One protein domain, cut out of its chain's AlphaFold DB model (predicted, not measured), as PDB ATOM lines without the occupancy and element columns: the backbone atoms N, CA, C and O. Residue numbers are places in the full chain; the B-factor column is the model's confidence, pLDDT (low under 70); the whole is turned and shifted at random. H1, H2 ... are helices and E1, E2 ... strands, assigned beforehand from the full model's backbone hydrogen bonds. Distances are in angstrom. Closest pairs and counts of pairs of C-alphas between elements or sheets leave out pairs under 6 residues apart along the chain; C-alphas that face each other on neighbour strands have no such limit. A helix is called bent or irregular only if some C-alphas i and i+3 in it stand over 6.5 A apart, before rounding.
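Overview. This is residues 6 to 156 of the 216 residues of an uncharacterized protein of Roseomonas alkaliterrae (UniProt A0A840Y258). A strongly twisted antiparallel sheet of seven short strands makes the core, with E6 at its middle, and the helices H1 and H2 pack over different parts of it, about perpendicular to each other. On one side of the sheet the long, kinked helix H4 starts beside the edge strand E5 and runs past the sheet with the short helix H3 side by side with its later part, while the meander E2 E3 E4 fans out on the other side of E6. The printed part has 151 residues with four named helices and seven named strands, in the order H1 E1 E2 E3 E4 H2 E5 H3 E6 H4 E7. The class is mixed, helices and strands; the sheet is branched. The whole is compact, with a radius of gyration of the C-alphas of 14.8 A, and spans 44 by 33 by 33 A.

Along the chain. H1, residues 6 to 18, begins at C-alpha 6 at (47.964, -10.974, -47.905) and is 18.4 A long from first to last C-alpha. E1 is residues 27 to 30, E2 residues 40 to 44, E3 residues 53 to 58, 16.2 A long, and E4 residues 65 to 68. H2, residues 75 to 87, is 16.2 A long. E5 is residues 98 to 101 and H3 residues 105 to 110. E6, residues 115 to 121, is the longest strand, 18.1 A, with C-alpha 115 at (42.947, -25.745, -31.980). H4, residues 123 to 144, is 31.0 A long with a kink of 41 degrees near residue 130; it is irregular, but only just: C-alphas 128 and 131 are 6.8 A apart. E7, residues 151 to 153, ends at C-alpha 153 at (44.481, -32.718, -42.620).

Arrangement. E6 has three antiparallel neighbours in staggered pairing: E1 and E5 on one side of it and E4 on the other side. N 30 and O 115 of E1 and E6 are 2.9 A apart, N 118 and O 66 of E6 and E4 2.9 A, and N 98 and O 121 of E5 and E6 2.8 A, within hydrogen-bond range. The edge strand E7 is antiparallel to E1, with N 28 and O 152 2.8 A apart. E2 E3 E4 are a meander, each strand the antiparallel neighbour of the one before, in two hairpins; N 43 and O 55 are 2.8 A apart, and N 56 and O 65 2.8 A. H1 is on the sheet at a height of 8.5 A, over E6 and only just over E1, with 3 C-alphas falling on E1; it runs slantwise to the strands, at 37 degrees to E6 on the local plane. H2 is on the sheet at a height of 8.2 A, only just over E4, E5 and E6, with 3 C-alphas falling on each; it runs along the strands, at 24 degrees to E4 on the local plane. H1 and H2 are close but not clearly touching; their closest C-alphas, of Trp 6 and Leu 87, are 5.9 A apart. H3 and H4 only graze the sheet, with residues 105 to 109 and 123 to 130. H4 touches H3 with residues 134 to 142 alone, at a shallow tilt of 7 degrees, the same way; their closest C-alphas, of Ala 107 and Ala 138, are 4.4 A apart. H1 and H4 are apart. In H1, H2 and H3 every O i to N i+4 pair is within hydrogen-bond range; in H4, 14 of 18 are.

Size, cuts and confidence. The two C-alphas farthest apart, of Thr 90 and Ala 143, are 43.8 A apart. The printed part has no cut, and no link is long. The mean pLDDT of the printed part is 85.2; residues 35 to 36, 38, 127 to 136, 139 to 140 and 144 to 148 are under 70.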
ATOM      1  N   TRP A   6      47.755 -10.040 -49.011       92.12
ATOM      2  CA  TRP A   6      47.964 -10.974 -47.905       92.12
ATOM      3  C   TRP A   6      46.983 -12.157 -47.908       92.12
ATOM      4  O   TRP A   6      47.368 -13.262 -47.530       92.12
ATOM      5  N   VAL A   7      45.750 -11.967 -48.392       92.06
ATOM      6  CA  VAL A   7      44.764 -13.054 -48.536       92.06
ATOM      7  C   VAL A   7      45.263 -14.052 -49.575       92.06
ATOM      8  O   VAL A   7      45.279 -15.257 -49.332       92.06
ATOM      9  N   HIS A   8      45.733 -13.544 -50.718       91.12
ATOM     10  CA  HIS A   8      46.291 -14.376 -51.782       91.12
ATOM     11  C   HIS A   8      47.506 -15.168 -51.304       91.12
ATOM     12  O   HIS A   8      47.590 -16.364 -51.578       91.12
ATOM     13  N   ARG A   9      48.414 -14.542 -50.541       93.12
ATOM     14  CA  ARG A   9      49.574 -15.246 -49.983       93.12
ATOM     15  C   ARG A   9      49.164 -16.336 -48.995       93.12
ATOM     16  O   ARG A   9      49.691 -17.441 -49.081       93.12
ATOM     17  N   GLN A  10      48.195 -16.080 -48.109       93.31
ATOM     18  CA  GLN A  10      47.709 -17.106 -47.178       93.31
ATOM     19  C   GLN A  10      47.081 -18.304 -47.898       93.31
ATOM     20  O   GLN A  10      47.363 -19.449 -47.535       93.31
ATOM     21  N   ILE A  11      46.255 -18.058 -48.921       92.88
ATOM     22  CA  ILE A  11      45.659 -19.131 -49.728       92.88
ATOM     23  C   ILE A  11      46.758 -19.900 -50.467       92.88
ATOM     24  O   ILE A  11      46.775 -21.126 -50.411       92.88
ATOM     25  N   ALA A  12      47.717 -19.209 -51.091       92.81
ATOM     26  CA  ALA A  12      48.836 -19.846 -51.781       92.81
ATOM     27  C   ALA A  12      49.682 -20.717 -50.835       92.81
ATOM     28  O   ALA A  12      50.010 -21.851 -51.177       92.81
ATOM     29  N   ALA A  13      49.971 -20.241 -49.621       93.06
ATOM     30  CA  ALA A  13      50.689 -21.015 -48.610       93.06
ATOM     31  C   ALA A  13      49.897 -22.254 -48.158       93.06
ATOM     32  O   ALA A  13      50.468 -23.330 -47.981       93.06
ATOM     33  N   PHE A  14      48.576 -22.133 -47.996       93.75
ATOM     34  CA  PHE A  14      47.709 -23.270 -47.680       93.75
ATOM     35  C   PHE A  14      47.684 -24.309 -48.812       93.75
ATOM     36  O   PHE A  14      47.805 -25.505 -48.546       93.75
ATOM     37  N   LEU A  15      47.598 -23.857 -50.066       93.62
ATOM     38  CA  LEU A  15      47.652 -24.718 -51.247       93.62
ATOM     39  C   LEU A  15      48.998 -25.426 -51.381       93.62
ATOM     40  O   LEU A  15      49.016 -26.630 -51.603       93.62
ATOM     41  N   ALA A  16      50.112 -24.719 -51.181       92.44
ATOM     42  CA  ALA A  16      51.447 -25.310 -51.236       92.44
ATOM     43  C   ALA A  16      51.620 -26.440 -50.208       92.44
ATOM     44  O   ALA A  16      52.189 -27.480 -50.521       92.44
ATOM     45  N   GLN A  17      51.070 -26.275 -49.002       91.81
ATOM     46  CA  GLN A  17      51.068 -27.331 -47.986       91.81
ATOM     47  C   GLN A  17      50.163 -28.505 -48.371       91.81
ATOM     48  O   GLN A  17      50.498 -29.656 -48.111       91.81
ATOM     49  N   PHE A  18      49.007 -28.232 -48.975       93.19
ATOM     50  CA  PHE A  18      48.085 -29.277 -49.417       93.19
ATOM     51  C   PHE A  18      48.690 -30.119 -50.550       93.19
ATOM     52  O   PHE A  18      48.581 -31.342 -50.530       93.19
ATOM     53  N   CYS A  19      49.376 -29.454 -51.478       92.44
ATOM     54  CA  CYS A  19      50.035 -30.015 -52.655       92.44
ATOM     55  C   CYS A  19      51.496 -30.422 -52.436       92.44
ATOM     56  O   CYS A  19      52.232 -30.610 -53.403       92.44
ATOM     57  N   SER A  20      51.958 -30.512 -51.188       89.94
ATOM     58  CA  SER A  20      53.369 -30.785 -50.928       89.94
ATOM     59  C   SER A  20      53.794 -32.132 -51.544       89.94
ATOM     60  O   SER A  20      53.094 -33.134 -51.371       89.94
ATOM     61  N   PRO A  21      54.962 -32.210 -52.218       85.25
ATOM     62  CA  PRO A  21      55.478 -33.461 -52.788       85.25
ATOM     63  C   PRO A  21      55.719 -34.563 -51.748       85.25
ATOM     64  O   PRO A  21      55.840 -35.736 -52.092       85.25
ATOM     65  N   LYS A  22      55.800 -34.195 -50.462       85.38
ATOM     66  CA  LYS A  22      55.929 -35.124 -49.328       85.38
ATOM     67  C   LYS A  22      54.580 -35.698 -48.874       85.38
ATOM     68  O   LYS A  22      54.525 -36.437 -47.891       85.38
ATOM     69  N   GLY A  23      53.507 -35.374 -49.590       84.88
ATOM     70  CA  GLY A  23      52.126 -35.618 -49.205       84.88
ATOM     71  C   GLY A  23      51.499 -34.382 -48.565       84.88
ATOM     72  O   GLY A  23      52.178 -33.416 -48.242       84.88
ATOM     73  N   ASN A  24      50.181 -34.417 -48.370       89.50
ATOM     74  CA  ASN A  24      49.437 -33.320 -47.753       89.50
ATOM     75  C   ASN A  24      50.026 -32.973 -46.373       89.50
ATOM     76  O   ASN A  24      50.004 -33.796 -45.462       89.50
ATOM     77  N   GLU A  25      50.520 -31.747 -46.222       89.75
ATOM     78  CA  GLU A  25      51.065 -31.169 -44.988       89.75
ATOM     79  C   GLU A  25      50.129 -30.091 -44.409       89.75
ATOM     80  O   GLU A  25      50.387 -29.535 -43.341       89.75
ATOM     81  N   ALA A  26      49.000 -29.813 -45.070       91.88
ATOM     82  CA  ALA A  26      48.036 -28.791 -44.685       91.88
ATOM     83  C   ALA A  26      47.173 -29.242 -43.497       91.88
ATOM     84  O   ALA A  26      46.023 -29.649 -43.633       91.88
ATOM     85  N   TRP A  27      47.724 -29.164 -42.289       92.56
ATOM     86  CA  TRP A  27      46.973 -29.357 -41.047       92.56
ATOM     87  C   TRP A  27      45.907 -28.264 -40.892       92.56
ATOM     88  O   TRP A  27      46.181 -27.090 -41.150       92.56
ATOM     89  N   ILE A  28      44.717 -28.649 -40.427       92.38
ATOM     90  CA  ILE A  28      43.557 -27.759 -40.223       92.38
ATOM     91  C   ILE A  28      42.954 -27.862 -38.817       92.38
ATOM     92  O   ILE A  28      42.102 -27.056 -38.450       92.38
ATOM     93  N   GLY A  29      43.395 -28.838 -38.022       91.81
ATOM     94  CA  GLY A  29      42.989 -28.992 -36.630       91.81
ATOM     95  C   GLY A  29      43.919 -29.927 -35.864       91.81
ATOM     96  O   GLY A  29      44.429 -30.887 -36.442       91.81
ATOM     97  N   ILE A  30      44.140 -29.652 -34.581       90.94
ATOM     98  CA  ILE A  30      45.073 -30.388 -33.716       90.94
ATOM     99  C   ILE A  30      44.490 -30.588 -32.313       90.94
ATOM    100  O   ILE A  30      43.721 -29.760 -31.821       90.94
ATOM    101  N   ARG A  31      44.851 -31.696 -31.664       88.75
ATOM    102  CA  ARG A  31      44.605 -31.937 -30.234       88.75
ATOM    103  C   ARG A  31      45.696 -31.280 -29.379       88.75
ATOM    104  O   ARG A  31      46.764 -30.956 -29.886       88.75
ATOM    105  N   ALA A  32      45.426 -31.080 -28.088       83.88
ATOM    106  CA  ALA A  32      46.358 -30.416 -27.166       83.88
ATOM    107  C   ALA A  32      47.652 -31.214 -26.929       83.88
ATOM    108  O   ALA A  32      48.688 -30.631 -26.634       83.88
ATOM    109  N   ASP A  33      47.577 -32.540 -27.054       79.81
ATOM    110  CA  ASP A  33      48.689 -33.484 -26.915       79.81
ATOM    111  C   ASP A  33      49.464 -33.701 -28.224       79.81
ATOM    112  O   ASP A  33      50.458 -34.428 -28.244       79.81
ATOM    113  N   ALA A  34      49.026 -33.088 -29.328       75.25
ATOM    114  CA  ALA A  34      49.741 -33.158 -30.589       75.25
ATOM    115  C   ALA A  34      50.954 -32.212 -30.551       75.25
ATOM    116  O   ALA A  34      50.806 -31.049 -30.163       75.25
ATOM    117  N   PRO A  35      52.146 -32.656 -30.985       62.78
ATOM    118  CA  PRO A  35      53.273 -31.749 -31.122       62.78
ATOM    119  C   PRO A  35      52.935 -30.660 -32.157       62.78
ATOM    120  O   PRO A  35      52.242 -30.950 -33.143       62.78
ATOM    121  N   PRO A  36      53.426 -29.417 -31.980       66.31
ATOM    122  CA  PRO A  36      53.379 -28.429 -33.049       66.31
ATOM    123  C   PRO A  36      54.055 -28.997 -34.305       66.31
ATOM    124  O   PRO A  36      54.866 -29.927 -34.224       66.31
ATOM    125  N   ARG A  37      53.682 -28.474 -35.478       71.00
ATOM    126  CA  ARG A  37      54.210 -28.945 -36.767       71.00
ATOM    127  C   ARG A  37      55.735 -29.078 -36.724       71.00
ATOM    128  O   ARG A  37      56.429 -28.263 -36.123       71.00
ATOM    129  N   LEU A  38      56.257 -30.115 -37.376       61.28
ATOM    130  CA  LEU A  38      57.698 -30.339 -37.450       61.28
ATOM    131  C   LEU A  38      58.351 -29.182 -38.224       61.28
ATOM    132  O   LEU A  38      58.145 -29.053 -39.427       61.28
ATOM    133  N   GLY A  39      59.123 -28.351 -37.516       72.38
ATOM    134  CA  GLY A  39      59.855 -27.209 -38.074       72.38
ATOM    135  C   GLY A  39      59.058 -25.899 -38.099       72.38
ATOM    136  O   GLY A  39      58.245 -25.668 -38.990       72.38
ATOM    137  N   GLY A  40      59.341 -25.004 -37.153       84.75
ATOM    138  CA  GLY A  40      58.751 -23.665 -37.042       84.75
ATOM    139  C   GLY A  40      58.732 -23.177 -35.596       84.75
ATOM    140  O   GLY A  40      59.310 -23.818 -34.717       84.75
ATOM    141  N   GLU A  41      58.076 -22.046 -35.355       90.50
ATOM    142  CA  GLU A  41      57.979 -21.406 -34.042       90.50
ATOM    143  C   GLU A  41      56.517 -21.174 -33.646       90.50
ATOM    144  O   GLU A  41      55.707 -20.681 -34.437       90.50
ATOM    145  N   VAL A  42      56.191 -21.510 -32.395       91.62
ATOM    146  CA  VAL A  42      54.931 -21.117 -31.756       91.62
ATOM    147  C   VAL A  42      55.133 -19.762 -31.089       91.62
ATOM    148  O   VAL A  42      55.961 -19.627 -30.194       91.62
ATOM    149  N   ALA A  43      54.331 -18.781 -31.485       91.88
ATOM    150  CA  ALA A  43      54.301 -17.457 -30.884       91.88
ATOM    151  C   ALA A  43      52.931 -17.164 -30.260       91.88
ATOM    152  O   ALA A  43      51.897 -17.666 -30.705       91.88
ATOM    153  N   ALA A  44      52.913 -16.316 -29.234       91.06
ATOM    154  CA  ALA A  44      51.667 -15.875 -28.620       91.06
ATOM    155  C   ALA A  44      50.847 -15.017 -29.596       91.06
ATOM    156  O   ALA A  44      51.363 -14.064 -30.191       91.06
ATOM    157  N   ALA A  45      49.558 -15.333 -29.730       91.56
ATOM    158  CA  ALA A  45      48.627 -14.479 -30.451       91.56
ATOM    159  C   ALA A  45      48.302 -13.219 -29.612       91.56
ATOM    160  O   ALA A  45      48.211 -13.315 -28.386       91.56
ATOM    161  N   PRO A  46      48.137 -12.027 -30.227       89.75
ATOM    162  CA  PRO A  46      47.875 -10.787 -29.492       89.75
ATOM    163  C   PRO A  46      46.628 -10.876 -28.602       89.75
ATOM    164  O   PRO A  46      45.520 -11.109 -29.100       89.75
ATOM    165  N   ASP A  47      46.822 -10.652 -27.301       91.25
ATOM    166  CA  ASP A  47      45.776 -10.662 -26.267       91.25
ATOM    167  C   ASP A  47      45.028 -12.001 -26.150       91.25
ATOM    168  O   ASP A  47      43.853 -12.047 -25.782       91.25
ATOM    169  N   ILE A  48      45.687 -13.105 -26.513       92.81
ATOM    170  CA  ILE A  48      45.125 -14.455 -26.439       92.81
ATOM    171  C   ILE A  48      46.110 -15.338 -25.665       92.81
ATOM    172  O   ILE A  48      47.273 -15.445 -26.062       92.81
ATOM    173  N   PRO A  49      45.679 -15.979 -24.562       92.25
ATOM    174  CA  PRO A  49      46.535 -16.918 -23.853       92.25
ATOM    175  C   PRO A  49      46.831 -18.125 -24.748       92.25
ATOM    176  O   PRO A  49      45.967 -18.563 -25.506       92.25
ATOM    177  N   LEU A  50      48.028 -18.709 -24.616       90.25
ATOM    178  CA  LEU A  50      48.449 -19.853 -25.441       90.25
ATOM    179  C   LEU A  50      47.472 -21.037 -25.383       90.25
ATOM    180  O   LEU A  50      47.348 -21.759 -26.364       90.25
ATOM    181  N   SER A  51      46.753 -21.204 -24.269       90.19
ATOM    182  CA  SER A  51      45.715 -22.227 -24.089       90.19
ATOM    183  C   SER A  51      44.477 -22.039 -24.972       90.19
ATOM    184  O   SER A  51      43.696 -22.970 -25.126       90.19
ATOM    185  N   GLU A  52      44.265 -20.840 -25.516       92.50
ATOM    186  CA  GLU A  52      43.122 -20.497 -26.369       92.50
ATOM    187  C   GLU A  52      43.519 -20.220 -27.822       92.50
ATOM    188  O   GLU A  52      42.656 -20.131 -28.699       92.50
ATOM    189  N   GLY A  53      44.812 -20.058 -28.096       93.88
ATOM    190  CA  GLY A  53      45.308 -19.881 -29.446       93.88
ATOM    191  C   GLY A  53      46.755 -19.423 -29.520       93.88
ATOM    192  O   GLY A  53      47.335 -18.920 -28.560       93.88
ATOM    193  N   PHE A  54      47.336 -19.588 -30.698       95.06
ATOM    194  CA  PHE A  54      48.723 -19.253 -30.979       95.06
ATOM    195  C   PHE A  54      48.918 -18.918 -32.460       95.06
ATOM    196  O   PHE A  54      48.070 -19.204 -33.310       95.06
ATOM    197  N   ILE A  55      50.056 -18.304 -32.763       95.31
ATOM    198  CA  ILE A  55      50.538 -18.089 -34.123       95.31
ATOM    199  C   ILE A  55      51.602 -19.140 -34.409       95.31
ATOM    200  O   ILE A  55      52.540 -19.313 -33.632       95.31
ATOM    201  N   TRP A  56      51.462 -19.835 -35.529       94.44
ATOM    202  CA  TRP A  56      52.497 -20.707 -36.058       94.44
ATOM    203  C   TRP A  56      53.291 -19.978 -37.137       94.44
ATOM    204  O   TRP A  56      52.706 -19.480 -38.101       94.44
ATOM    205  N   ARG A  57      54.617 -19.943 -36.998       92.94
ATOM    206  CA  ARG A  57      55.537 -19.405 -38.006       92.94
ATOM    207  C   ARG A  57      56.347 -20.548 -38.619       92.94
ATOM    208  O   ARG A  57      57.183 -21.124 -37.922       92.94
ATOM    209  N   PRO A  58      56.112 -20.910 -39.891       87.56
ATOM    210  CA  PRO A  58      56.868 -21.972 -40.549       87.56
ATOM    211  C   PRO A  58      58.374 -21.674 -40.594       87.56
ATOM    212  O   PRO A  58      58.784 -20.547 -40.877       87.56
ATOM    213  N   HIS A  59      59.209 -22.687 -40.353       82.06
ATOM    214  CA  HIS A  59      60.653 -22.566 -40.569       82.06
ATOM    215  C   HIS A  59      60.964 -22.593 -42.075       82.06
ATOM    216  O   HIS A  59      60.380 -23.388 -42.805       82.06
ATOM    217  N   GLY A  60      61.894 -21.755 -42.544       71.69
ATOM    218  CA  GLY A  60      62.284 -21.713 -43.964       71.69
ATOM    219  C   GLY A  60      61.454 -20.778 -44.853       71.69
ATOM    220  O   GLY A  60      61.605 -20.814 -46.071       71.69
ATOM    221  N   GLY A  61      60.628 -19.912 -44.258       71.75
ATOM    222  CA  GLY A  61      59.793 -18.957 -44.985       71.75
ATOM    223  C   GLY A  61      58.402 -19.512 -45.299       71.75
ATOM    224  O   GLY A  61      58.200 -20.712 -45.456       71.75
ATOM    225  N   GLY A  62      57.413 -18.625 -45.328       83.00
ATOM    226  CA  GLY A  62      56.005 -18.970 -45.497       83.00
ATOM    227  C   GLY A  62      55.109 -18.001 -44.739       83.00
ATOM    228  O   GLY A  62      55.580 -17.238 -43.896       83.00
ATOM    229  N   GLU A  63      53.814 -18.022 -45.042       91.75
ATOM    230  CA  GLU A  63      52.865 -17.172 -44.328       91.75
ATOM    231  C   GLU A  63      52.599 -17.730 -42.923       91.75
ATOM    232  O   GLU A  63      52.375 -18.939 -42.776       91.75
ATOM    233  N   PRO A  64      52.590 -16.872 -41.892       94.38
ATOM    234  CA  PRO A  64      52.208 -17.280 -40.554       94.38
ATOM    235  C   PRO A  64      50.735 -17.705 -40.522       94.38
ATOM    236  O   PRO A  64      49.908 -17.297 -41.346       94.38
ATOM    237  N   GLU A  65      50.400 -18.547 -39.553       95.06
ATOM    238  CA  GLU A  65      49.076 -19.150 -39.416       95.06
ATOM    239  C   GLU A  65      48.512 -18.859 -38.028       95.06
ATOM    240  O   GLU A  65      49.195 -19.051 -37.024       95.06
ATOM    241  N   LEU A  66      47.245 -18.453 -37.959       96.00
ATOM    242  CA  LEU A  66      46.542 -18.292 -36.692       96.00
ATOM    243  C   LEU A  66      45.773 -19.570 -36.351       96.00
ATOM    244  O   LEU A  66      44.966 -20.053 -37.150       96.00
ATOM    245  N   TRP A  67      45.995 -20.082 -35.145       95.25
ATOM    246  CA  TRP A  67      45.355 -21.277 -34.609       95.25
ATOM    247  C   TRP A  67      44.589 -20.910 -33.348       95.25
ATOM    248  O   TRP A  67      45.176 -20.373 -32.413       95.25
ATOM    249  N   LEU A  68      43.283 -21.172 -33.318       95.12
ATOM    250  CA  LEU A  68      42.415 -20.782 -32.203       95.12
ATOM    251  C   LEU A  68      41.614 -21.970 -31.686       95.12
ATOM    252  O   LEU A  68      41.284 -22.887 -32.440       95.12
ATOM    253  N   ASP A  69      41.257 -21.918 -30.406       93.38
ATOM    254  CA  ASP A  69      40.304 -22.844 -29.811       93.38
ATOM    255  C   ASP A  69      38.949 -22.733 -30.538       93.38
ATOM    256  O   ASP A  69      38.360 -21.642 -30.602       93.38
ATOM    257  N   PRO A  70      38.401 -23.843 -31.074       90.81
ATOM    258  CA  PRO A  70      37.111 -23.825 -31.756       90.81
ATOM    259  C   PRO A  70      35.946 -23.411 -30.847       90.81
ATOM    260  O   PRO A  70      34.859 -23.151 -31.340       90.81
ATOM    261  N   ARG A  71      36.112 -23.310 -29.529       90.12
ATOM    262  CA  ARG A  71      35.073 -22.881 -28.578       90.12
ATOM    263  C   ARG A  71      35.119 -21.385 -28.274       90.12
ATOM    264  O   ARG A  71      34.132 -20.859 -27.764       90.12
ATOM    265  N   LYS A  72      36.207 -20.695 -28.630       90.06
ATOM    266  CA  LYS A  72      36.401 -19.259 -28.388       90.06
ATOM    267  C   LYS A  72      35.325 -18.394 -29.080       90.06
ATOM    268  O   LYS A  72      34.575 -18.841 -29.947       90.06
ATOM    269  N   SER A  73      35.204 -17.136 -28.677       89.19
ATOM    270  CA  SER A  73      34.402 -16.114 -29.359       89.19
ATOM    271  C   SER A  73      35.296 -14.969 -29.854       89.19
ATOM    272  O   SER A  73      36.459 -14.853 -29.467       89.19
ATOM    273  N   GLY A  74      34.779 -14.117 -30.745       90.12
ATOM    274  CA  GLY A  74      35.529 -12.944 -31.219       90.12
ATOM    275  C   GLY A  74      36.644 -13.254 -32.226       90.12
ATOM    276  O   GLY A  74      37.628 -12.519 -32.301       90.12
ATOM    277  N   TYR A  75      36.496 -14.317 -33.025       90.50
ATOM    278  CA  TYR A  75      37.494 -14.741 -34.018       90.50
ATOM    279  C   TYR A  75      37.872 -13.658 -35.026       90.50
ATOM    280  O   TYR A  75      39.039 -13.550 -35.384       90.50
ATOM    281  N   ARG A  76      36.906 -12.838 -35.463       92.56
ATOM    282  CA  ARG A  76      37.166 -11.753 -36.416       92.56
ATOM    283  C   ARG A  76      38.169 -10.747 -35.853       92.56
ATOM    284  O   ARG A  76      39.160 -10.463 -36.509       92.56
ATOM    285  N   ALA A  77      37.961 -10.292 -34.617       94.06
ATOM    286  CA  ALA A  77      38.867  -9.357 -33.951       94.06
ATOM    287  C   ALA A  77      40.245  -9.985 -33.666       94.06
ATOM    288  O   ALA A  77      41.272  -9.328 -33.819       94.06
ATOM    289  N   ALA A  78      40.282 -11.265 -33.279       95.25
ATOM    290  CA  ALA A  78      41.534 -12.005 -33.111       95.25
ATOM    291  C   ALA A  78      42.330 -12.090 -34.424       95.25
ATOM    292  O   ALA A  78      43.535 -11.834 -34.444       95.25
ATOM    293  N   PHE A  79      41.647 -12.417 -35.521       95.81
ATOM    294  CA  PHE A  79      42.255 -12.514 -36.840       95.81
ATOM    295  C   PHE A  79      42.702 -11.154 -37.367       95.81
ATOM    296  O   PHE A  79      43.772 -11.067 -37.948       95.81
ATOM    297  N   GLU A  80      41.937 -10.090 -37.136       95.50
ATOM    298  CA  GLU A  80      42.326  -8.734 -37.521       95.50
ATOM    299  C   GLU A  80      43.647  -8.310 -36.873       95.50
ATOM    300  O   GLU A  80      44.569  -7.900 -37.574       95.50
ATOM    301  N   ARG A  81      43.793  -8.505 -35.553       95.81
ATOM    302  CA  ARG A  81      45.059  -8.221 -34.851       95.81
ATOM    303  C   ARG A  81      46.220  -9.042 -35.404       95.81
ATOM    304  O   ARG A  81      47.323  -8.525 -35.563       95.81
ATOM    305  N   PHE A  82      45.971 -10.314 -35.705       96.38
ATOM    306  CA  PHE A  82      46.947 -11.187 -36.350       96.38
ATOM    307  C   PHE A  82      47.326 -10.690 -37.755       96.38
ATOM    308  O   PHE A  82      48.510 -10.580 -38.055       96.38
ATOM    309  N   ALA A  83      46.355 -10.330 -38.592       95.25
ATOM    310  CA  ALA A  83      46.589  -9.863 -39.953       95.25
ATOM    311  C   ALA A  83      47.372  -8.543 -39.977       95.25
ATOM    312  O   ALA A  83      48.281  -8.385 -40.791       95.25
ATOM    313  N   ILE A  84      47.072  -7.622 -39.059       95.19
ATOM    314  CA  ILE A  84      47.819  -6.367 -38.914       95.19
ATOM    315  C   ILE A  84      49.270  -6.653 -38.516       95.19
ATOM    316  O   ILE A  84      50.198  -6.172 -39.163       95.19
ATOM    317  N   ARG A  85      49.474  -7.470 -37.476       94.81
ATOM    318  CA  ARG A  85      50.803  -7.728 -36.908       94.81
ATOM    319  C   ARG A  85      51.697  -8.579 -37.808       94.81
ATOM    320  O   ARG A  85      52.887  -8.306 -37.908       94.81
ATOM    321  N   GLU A  86      51.145  -9.631 -38.401       95.25
ATOM    322  CA  GLU A  86      51.926 -10.693 -39.043       95.25
ATOM    323  C   GLU A  86      51.830 -10.672 -40.572       95.25
ATOM    324  O   GLU A  86      52.738 -11.152 -41.242       95.25
ATOM    325  N   LEU A  87      50.744 -10.128 -41.137       93.12
ATOM    326  CA  LEU A  87      50.496 -10.159 -42.586       93.12
ATOM    327  C   LEU A  87      50.619  -8.783 -43.263       93.12
ATOM    328  O   LEU A  87      50.542  -8.700 -44.496       93.12
ATOM    329  N   GLY A  88      50.808  -7.720 -42.472       92.62
ATOM    330  CA  GLY A  88      50.918  -6.337 -42.939       92.62
ATOM    331  C   GLY A  88      49.589  -5.720 -43.381       92.62
ATOM    332  O   GLY A  88      49.583  -4.831 -44.230       92.62
ATOM    333  N   ALA A  89      48.455  -6.209 -42.868       92.75
ATOM    334  CA  ALA A  89      47.157  -5.593 -43.134       92.75
ATOM    335  C   ALA A  89      47.029  -4.239 -42.407       92.75
ATOM    336  O   ALA A  89      47.540  -4.062 -41.307       92.75
ATOM    337  N   THR A  90      46.291  -3.291 -42.983       90.94
ATOM    338  CA  THR A  90      45.908  -2.041 -42.294       90.94
ATOM    339  C   THR A  90      44.647  -2.200 -41.436       90.94
ATOM    340  O   THR A  90      44.294  -1.296 -40.689       90.94
ATOM    341  N   GLY A  91      43.962  -3.336 -41.575       89.56
ATOM    342  CA  GLY A  91      42.661  -3.668 -40.994       89.56
ATOM    343  C   GLY A  91      41.935  -4.686 -41.879       89.56
ATOM    344  O   GLY A  91      42.441  -5.051 -42.947       89.56
ATOM    345  N   LEU A  92      40.765  -5.160 -41.443       87.94
ATOM    346  CA  LEU A  92      39.888  -6.018 -42.258       87.94
ATOM    347  C   LEU A  92      38.742  -5.253 -42.933       87.94
ATOM    348  O   LEU A  92      38.025  -5.828 -43.753       87.94
ATOM    349  N   ASP A  93      38.549  -3.979 -42.600       85.25
ATOM    350  CA  ASP A  93      37.496  -3.161 -43.195       85.25
ATOM    351  C   ASP A  93      37.729  -2.965 -44.697       85.25
ATOM    352  O   ASP A  93      38.824  -2.628 -45.149       85.25
ATOM    353  N   GLY A  94      36.691  -3.236 -45.491       80.62
ATOM    354  CA  GLY A  94      36.762  -3.214 -46.955       80.62
ATOM    355  C   GLY A  94      37.497  -4.404 -47.585       80.62
ATOM    356  O   GLY A  94      37.465  -4.550 -48.806       80.62
ATOM    357  N   ALA A  95      38.114  -5.290 -46.792       79.94
ATOM    358  CA  ALA A  95      38.574  -6.580 -47.286       79.94
ATOM    359  C   ALA A  95      37.341  -7.476 -47.456       79.94
ATOM    360  O   ALA A  95      36.716  -7.877 -46.477       79.94
ATOM    361  N   ASP A  96      36.972  -7.753 -48.703       86.94
ATOM    362  CA  ASP A  96      35.855  -8.622 -49.083       86.94
ATOM    363  C   ASP A  96      36.133 -10.097 -48.714       86.94
ATOM    364  O   ASP A  96      36.421 -10.949 -49.556       86.94
ATOM    365  N   VAL A  97      36.173 -10.369 -47.405       89.00
ATOM    366  CA  VAL A  97      36.520 -11.654 -46.794       89.00
ATOM    367  C   VAL A  97      35.711 -11.917 -45.523       89.00
ATOM    368  O   VAL A  97      35.398 -11.024 -44.725       89.00
ATOM    369  N   GLN A  98      35.428 -13.194 -45.296       90.31
ATOM    370  CA  GLN A  98      34.961 -13.746 -44.029       90.31
ATOM    371  C   GLN A  98      36.122 -14.427 -43.308       90.31
ATOM    372  O   GLN A  98      37.018 -14.979 -43.939       90.31
ATOM    373  N   ILE A  99      36.110 -14.400 -41.977       91.56
ATOM    374  CA  ILE A  99      37.092 -15.131 -41.170       91.56
ATOM    375  C   ILE A  99      36.432 -16.407 -40.690       91.56
ATOM    376  O   ILE A  99      35.428 -16.340 -39.982       91.56
ATOM    377  N   ASP A 100      37.007 -17.552 -41.040       88.12
ATOM    378  CA  ASP A 100      36.450 -18.831 -40.626       88.12
ATOM    379  C   ASP A 100      37.521 -19.882 -40.320       88.12
ATOM    380  O   ASP A 100      38.701 -19.765 -40.661       88.12
ATOM    381  N   HIS A 101      37.077 -20.929 -39.641       88.94
ATOM    382  CA  HIS A 101      37.818 -22.132 -39.354       88.94
ATOM    383  C   HIS A 101      37.884 -22.984 -40.621       88.94
ATOM    384  O   HIS A 101      36.870 -23.283 -41.269       88.94
ATOM    385  N   VAL A 102      39.082 -23.444 -40.964       85.69
ATOM    386  CA  VAL A 102      39.259 -24.358 -42.100       85.69
ATOM    387  C   VAL A 102      38.629 -25.731 -41.801       85.69
ATOM    388  O   VAL A 102      38.168 -26.421 -42.712       85.69
ATOM    389  N   PHE A 103      38.546 -26.101 -40.516       83.25
ATOM    390  CA  PHE A 103      37.773 -27.242 -40.024       83.25
ATOM    391  C   PHE A 103      36.531 -26.760 -39.251       83.25
ATOM    392  O   PHE A 103      36.693 -25.927 -38.360       83.25
ATOM    393  N   PRO A 104      35.312 -27.272 -39.524       80.81
ATOM    394  CA  PRO A 104      34.089 -26.742 -38.917       80.81
ATOM    395  C   PRO A 104      34.093 -26.774 -37.385       80.81
ATOM    396  O   PRO A 104      34.435 -27.795 -36.779       80.81
ATOM    397  N   LYS A 105      33.651 -25.676 -36.763       82.38
ATOM    398  CA  LYS A 105      33.682 -25.456 -35.308       82.38
ATOM    399  C   LYS A 105      32.960 -26.550 -34.523       82.38
ATOM    400  O   LYS A 105      33.540 -27.126 -33.602       82.38
ATOM    401  N   SER A 106      31.719 -26.880 -34.883       79.88
ATOM    402  CA  SER A 106      30.934 -27.878 -34.141       79.88
ATOM    403  C   SER A 106      31.574 -29.264 -34.209       79.88
ATOM    404  O   SER A 106      31.656 -29.974 -33.207       79.88
ATOM    405  N   ALA A 107      32.091 -29.632 -35.384       77.19
ATOM    406  CA  ALA A 107      32.820 -30.877 -35.562       77.19
ATOM    407  C   ALA A 107      34.142 -30.870 -34.777       77.19
ATOM    408  O   ALA A 107      34.500 -31.893 -34.198       77.19
ATOM    409  N   ALA A 108      34.856 -29.743 -34.731       81.50
ATOM    410  CA  ALA A 108      36.105 -29.602 -33.986       81.50
ATOM    411  C   ALA A 108      35.899 -29.858 -32.493       81.50
ATOM    412  O   ALA A 108      36.593 -30.695 -31.917       81.50
ATOM    413  N   SER A 109      34.894 -29.199 -31.912       82.44
ATOM    414  CA  SER A 109      34.541 -29.323 -30.499       82.44
ATOM    415  C   SER A 109      34.134 -30.752 -30.137       82.44
ATOM    416  O   SER A 109      34.651 -31.308 -29.176       82.44
ATOM    417  N   LEU A 110      33.270 -31.385 -30.940       80.69
ATOM    418  CA  LEU A 110      32.862 -32.784 -30.728       80.69
ATOM    419  C   LEU A 110      34.017 -33.778 -30.913       80.69
ATOM    420  O   LEU A 110      34.010 -34.860 -30.341       80.69
ATOM    421  N   GLY A 111      34.989 -33.429 -31.754       78.88
ATOM    422  CA  GLY A 111      36.176 -34.234 -32.012       78.88
ATOM    423  C   GLY A 111      37.331 -33.974 -31.046       78.88
ATOM    424  O   GLY A 111      38.420 -34.472 -31.330       78.88
ATOM    425  N   GLU A 112      37.106 -33.186 -29.986       85.50
ATOM    426  CA  GLU A 112      38.083 -32.804 -28.956       85.50
ATOM    427  C   GLU A 112      39.368 -32.171 -29.517       85.50
ATOM    428  O   GLU A 112      40.467 -32.353 -28.991       85.50
ATOM    429  N   LEU A 113      39.243 -31.420 -30.616       89.12
ATOM    430  CA  LEU A 113      40.352 -30.616 -31.119       89.12
ATOM    431  C   LEU A 113      40.558 -29.416 -30.195       89.12
ATOM    432  O   LEU A 113      39.607 -28.717 -29.851       89.12
ATOM    433  N   ALA A 114      41.812 -29.176 -29.828       91.25
ATOM    434  CA  ALA A 114      42.197 -28.039 -29.005       91.25
ATOM    435  C   ALA A 114      42.318 -26.766 -29.837       91.25
ATOM    436  O   ALA A 114      41.955 -25.699 -29.362       91.25
ATOM    437  N   TYR A 115      42.778 -26.886 -31.087       93.12
ATOM    438  CA  TYR A 115      42.947 -25.745 -31.980       93.12
ATOM    439  C   TYR A 115      42.552 -26.092 -33.409       93.12
ATOM    440  O   TYR A 115      42.742 -27.219 -33.879       93.12
ATOM    441  N   VAL A 116      42.042 -25.096 -34.121       93.69
ATOM    442  CA  VAL A 116      41.743 -25.148 -35.551       93.69
ATOM    443  C   VAL A 116      42.385 -23.964 -36.256       93.69
ATOM    444  O   VAL A 116      42.517 -22.876 -35.692       93.69
ATOM    445  N   ARG A 117      42.806 -24.193 -37.499       94.50
ATOM    446  CA  ARG A 117      43.420 -23.151 -38.318       94.50
ATOM    447  C   ARG A 117      42.361 -22.157 -38.774       94.50
ATOM    448  O   ARG A 117      41.320 -22.562 -39.300       94.50
ATOM    449  N   MET A 118      42.665 -20.877 -38.624       95.19
ATOM    450  CA  MET A 118      41.854 -19.770 -39.117       95.19
ATOM    451  C   MET A 118      42.347 -19.316 -40.489       95.19
ATOM    452  O   MET A 118      43.553 -19.315 -40.753       95.19
ATOM    453  N   LEU A 119      41.423 -18.901 -41.352       93.62
ATOM    454  CA  LEU A 119      41.732 -18.364 -42.673       93.62
ATOM    455  C   LEU A 119      40.737 -17.260 -43.050       93.62
ATOM    456  O   LEU A 119      39.561 -17.326 -42.688       93.62
ATOM    457  N   ALA A 120      41.205 -16.272 -43.811       92.62
ATOM    458  CA  ALA A 120      40.325 -15.369 -44.540       92.62
ATOM    459  C   ALA A 120      39.821 -16.078 -45.806       92.62
ATOM    460  O   ALA A 120      40.613 -16.448 -46.672       92.62
ATOM    461  N   VAL A 121      38.513 -16.289 -45.895       89.25
ATOM    462  CA  VAL A 121      37.849 -16.986 -46.999       89.25
ATOM    463  C   VAL A 121      36.866 -16.063 -47.711       89.25
ATOM    464  O   VAL A 121      36.404 -15.081 -47.124       89.25
ATOM    465  N   PRO A 122      36.508 -16.360 -48.962       86.50
ATOM    466  CA  PRO A 122      35.495 -15.583 -49.660       86.50
ATOM    467  C   PRO A 122      34.104 -15.711 -49.009       86.50
ATOM    468  O   PRO A 122      33.755 -16.802 -48.542       86.50
ATOM    469  N   PRO A 123      33.293 -14.637 -48.945       84.50
ATOM    470  CA  PRO A 123      31.958 -14.698 -48.346       84.50
ATOM    471  C   PRO A 123      31.037 -15.757 -48.969       84.50
ATOM    472  O   PRO A 123      30.306 -16.441 -48.248       84.50
ATOM    473  N   GLU A 124      31.109 -15.925 -50.289       80.94
ATOM    474  CA  GLU A 124      30.294 -16.850 -51.074       80.94
ATOM    475  C   GLU A 124      30.481 -18.313 -50.643       80.94
ATOM    476  O   GLU A 124      29.503 -19.025 -50.400       80.94
ATOM    477  N   SER A 125      31.727 -18.752 -50.449       76.81
ATOM    478  CA  SER A 125      32.018 -20.130 -50.046       76.81
ATOM    479  C   SER A 125      31.661 -20.390 -48.590       76.81
ATOM    480  O   SER A 125      31.233 -21.490 -48.246       76.81
ATOM    481  N   ASN A 126      31.791 -19.381 -47.727       73.56
ATOM    482  CA  ASN A 126      31.432 -19.492 -46.319       73.56
ATOM    483  C   ASN A 126      29.934 -19.784 -46.132       73.56
ATOM    484  O   ASN A 126      29.554 -20.697 -45.394       73.56
ATOM    485  N   MET A 127      29.079 -19.036 -46.836       67.50
ATOM    486  CA  MET A 127      27.625 -19.192 -46.756       67.50
ATOM    487  C   MET A 127      27.140 -20.543 -47.291       67.50
ATOM    488  O   MET A 127      26.225 -21.134 -46.709       67.50
ATOM    489  N   ALA A 128      27.751 -21.027 -48.374       63.53
ATOM    490  CA  ALA A 128      27.394 -22.299 -48.992       63.53
ATOM    491  C   ALA A 128      27.934 -23.504 -48.198       63.53
ATOM    492  O   ALA A 128      27.206 -24.461 -47.943       63.53
ATOM    493  N   ALA A 129      29.192 -23.455 -47.745       62.38
ATOM    494  CA  ALA A 129      29.839 -24.579 -47.063       62.38
ATOM    495  C   ALA A 129      29.331 -24.802 -45.627       62.38
ATOM    496  O   ALA A 129      29.327 -25.935 -45.140       62.38
ATOM    497  N   GLY A 130      28.917 -23.735 -44.934       55.12
ATOM    498  CA  GLY A 130      28.657 -23.758 -43.492       55.12
ATOM    499  C   GLY A 130      27.480 -24.631 -43.047       55.12
ATOM    500  O   GLY A 130      27.522 -25.184 -41.956       55.12
ATOM    501  N   ARG A 131      26.432 -24.813 -43.863       60.12
ATOM    502  CA  ARG A 131      25.244 -25.583 -43.433       60.12
ATOM    503  C   ARG A 131      25.350 -27.078 -43.712       60.12
ATOM    504  O   ARG A 131      25.036 -27.873 -42.827       60.12
ATOM    505  N   THR A 132      25.809 -27.465 -44.897       62.03
ATOM    506  CA  THR A 132      25.774 -28.873 -45.317       62.03
ATOM    507  C   THR A 132      26.980 -29.650 -44.795       62.03
ATOM    508  O   THR A 132      26.823 -30.703 -44.179       62.03
ATOM    509  N   LEU A 133      28.190 -29.091 -44.920       65.81
ATOM    510  CA  LEU A 133      29.418 -29.773 -44.502       65.81
ATOM    511  C   LEU A 133      29.548 -29.851 -42.971       65.81
ATOM    512  O   LEU A 133      29.917 -30.893 -42.428       65.81
ATOM    513  N   GLU A 134      29.222 -28.771 -42.253       68.88
ATOM    514  CA  GLU A 134      29.315 -28.753 -40.788       68.88
ATOM    515  C   GLU A 134      28.311 -29.706 -40.135       68.88
ATOM    516  O   GLU A 134      28.694 -30.466 -39.242       68.88
ATOM    517  N   ARG A 135      27.051 -29.719 -40.596       68.25
ATOM    518  CA  ARG A 135      26.005 -30.616 -40.073       68.25
ATOM    519  C   ARG A 135      26.409 -32.079 -40.226       68.25
ATOM    520  O   ARG A 135      26.333 -32.838 -39.259       68.25
ATOM    521  N   ALA A 136      26.873 -32.446 -41.412       66.88
ATOM    522  CA  ALA A 136      27.227 -33.812 -41.756       66.88
ATOM    523  C   ALA A 136      28.482 -34.285 -40.977       66.88
ATOM    524  O   ALA A 136      28.512 -35.363 -40.380       66.88
ATOM    525  N   MET A 137      29.494 -33.424 -40.829       70.25
ATOM    526  CA  MET A 137      30.676 -33.731 -40.010       70.25
ATOM    527  C   MET A 137      30.376 -33.791 -38.505       70.25
ATOM    528  O   MET A 137      30.950 -34.627 -37.798       70.25
ATOM    529  N   ALA A 138      29.492 -32.925 -38.003       70.31
ATOM    530  CA  ALA A 138      29.064 -32.942 -36.609       70.31
ATOM    531  C   ALA A 138      28.282 -34.223 -36.281       70.31
ATOM    532  O   ALA A 138      28.558 -34.845 -35.256       70.31
ATOM    533  N   ALA A 139      27.368 -34.657 -37.159       69.25
ATOM    534  CA  ALA A 139      26.642 -35.920 -37.013       69.25
ATOM    535  C   ALA A 139      27.606 -37.109 -36.885       69.25
ATOM    536  O   ALA A 139      27.529 -37.877 -35.924       69.25
ATOM    537  N   ARG A 140      28.616 -37.176 -37.758       68.19
ATOM    538  CA  ARG A 140      29.615 -38.248 -37.723       68.19
ATOM    539  C   ARG A 140      30.459 -38.257 -36.447       68.19
ATOM    540  O   ARG A 140      30.799 -39.330 -35.954       68.19
ATOM    541  N   ASN A 141      30.830 -37.095 -35.908       70.50
ATOM    542  CA  ASN A 141      31.567 -37.049 -34.639       70.50
ATOM    543  C   ASN A 141      30.679 -37.408 -33.441       70.50
ATOM    544  O   ASN A 141      31.173 -38.038 -32.513       70.50
ATOM    545  N   ARG A 142      29.375 -37.094 -33.475       74.56
ATOM    546  CA  ARG A 142      28.427 -37.595 -32.462       74.56
ATOM    547  C   ARG A 142      28.319 -39.119 -32.499       74.56
ATOM    548  O   ARG A 142      28.327 -39.737 -31.444       74.56
ATOM    549  N   ALA A 143      28.256 -39.713 -33.691       70.75
ATOM    550  CA  ALA A 143      28.135 -41.162 -33.855       70.75
ATOM    551  C   ALA A 143      29.426 -41.920 -33.497       70.75
ATOM    552  O   ALA A 143      29.379 -42.966 -32.858       70.75
ATOM    553  N   ALA A 144      30.586 -41.402 -33.910       67.56
ATOM    554  CA  ALA A 144      31.872 -42.080 -33.735       67.56
ATOM    555  C   ALA A 144      32.568 -41.787 -32.390       67.56
ATOM    556  O   ALA A 144      33.547 -42.458 -32.063       67.56
ATOM    557  N   GLY A 145      32.104 -40.782 -31.641       66.25
ATOM    558  CA  GLY A 145      32.763 -40.297 -30.428       66.25
ATOM    559  C   GLY A 145      34.102 -39.583 -30.690       66.25
ATOM    560  O   GLY A 145      34.442 -39.274 -31.844       66.25
ATOM    561  N   PRO A 146      34.885 -39.309 -29.625       66.00
ATOM    562  CA  PRO A 146      36.181 -38.648 -29.724       66.00
ATOM    563  C   PRO A 146      37.116 -39.386 -30.680       66.00
ATOM    564  O   PRO A 146      37.347 -40.596 -30.596       66.00
ATOM    565  N   ARG A 147      37.668 -38.653 -31.643       66.75
ATOM    566  CA  ARG A 147      38.454 -39.259 -32.717       66.75
ATOM    567  C   ARG A 147      39.909 -39.452 -32.305       66.75
ATOM    568  O   ARG A 147      40.599 -38.499 -31.966       66.75
ATOM    569  N   ARG A 148      40.413 -40.675 -32.504       67.44
ATOM    570  CA  ARG A 148      41.772 -41.108 -32.118       67.44
ATOM    571  C   ARG A 148      42.920 -40.339 -32.786       67.44
ATOM    572  O   ARG A 148      44.000 -40.252 -32.214       67.44
ATOM    573  N   LYS A 149      42.725 -39.801 -33.997       77.12
ATOM    574  CA  LYS A 149      43.802 -39.123 -34.741       77.12
ATOM    575  C   LYS A 149      44.131 -37.754 -34.108       77.12
ATOM    576  O   LYS A 149      43.204 -36.942 -34.020       77.12
ATOM    577  N   PRO A 150      45.404 -37.465 -33.768       80.56
ATOM    578  CA  PRO A 150      45.814 -36.221 -33.099       80.56
ATOM    579  C   PRO A 150      45.687 -34.974 -33.984       80.56
ATOM    580  O   PRO A 150      45.444 -33.883 -33.478       80.56
ATOM    581  N   THR A 151      45.757 -35.151 -35.306       86.25
ATOM    582  CA  THR A 151      45.723 -34.061 -36.291       86.25
ATOM    583  C   THR A 151      44.625 -34.293 -37.333       86.25
ATOM    584  O   THR A 151      44.240 -35.432 -37.640       86.25
ATOM    585  N   ARG A 152      44.078 -33.207 -37.884       88.19
ATOM    586  CA  ARG A 152      43.213 -33.185 -39.068       88.19
ATOM    587  C   ARG A 152      43.952 -32.529 -40.221       88.19
ATOM    588  O   ARG A 152      44.484 -31.435 -40.068       88.19
ATOM    589  N   MET A 153      43.921 -33.200 -41.362       90.00
ATOM    590  CA  MET A 153      44.481 -32.718 -42.620       90.00
ATOM    591  C   MET A 153      43.387 -32.047 -43.446       90.00
ATOM    592  O   MET A 153      42.218 -32.434 -43.344       90.00
ATOM    593  N   ALA A 154      43.768 -31.071 -44.262       90.62
ATOM    594  CA  ALA A 154      42.906 -30.446 -45.247       90.62
ATOM    595  C   ALA A 154      42.358 -31.486 -46.224       90.62
ATOM    596  O   ALA A 154      43.032 -32.454 -46.575       90.62
ATOM    597  N   THR A 155      41.129 -31.267 -46.670       88.38
ATOM    598  CA  THR A 155      40.494 -32.027 -47.748       88.38
ATOM    599  C   THR A 155      40.256 -31.106 -48.940       88.38
ATOM    600  O   THR A 155      40.326 -29.884 -48.797       88.38
ATOM    601  N   TYR A 156      39.885 -31.661 -50.095       88.69
ATOM    602  CA  TYR A 156      39.464 -30.848 -51.241       88.69
ATOM    603  C   TYR A 156      38.319 -29.890 -50.898       88.69
ATOM    604  O   TYR A 156      38.285 -28.777 -51.407       88.69
TER     605      TYR A 156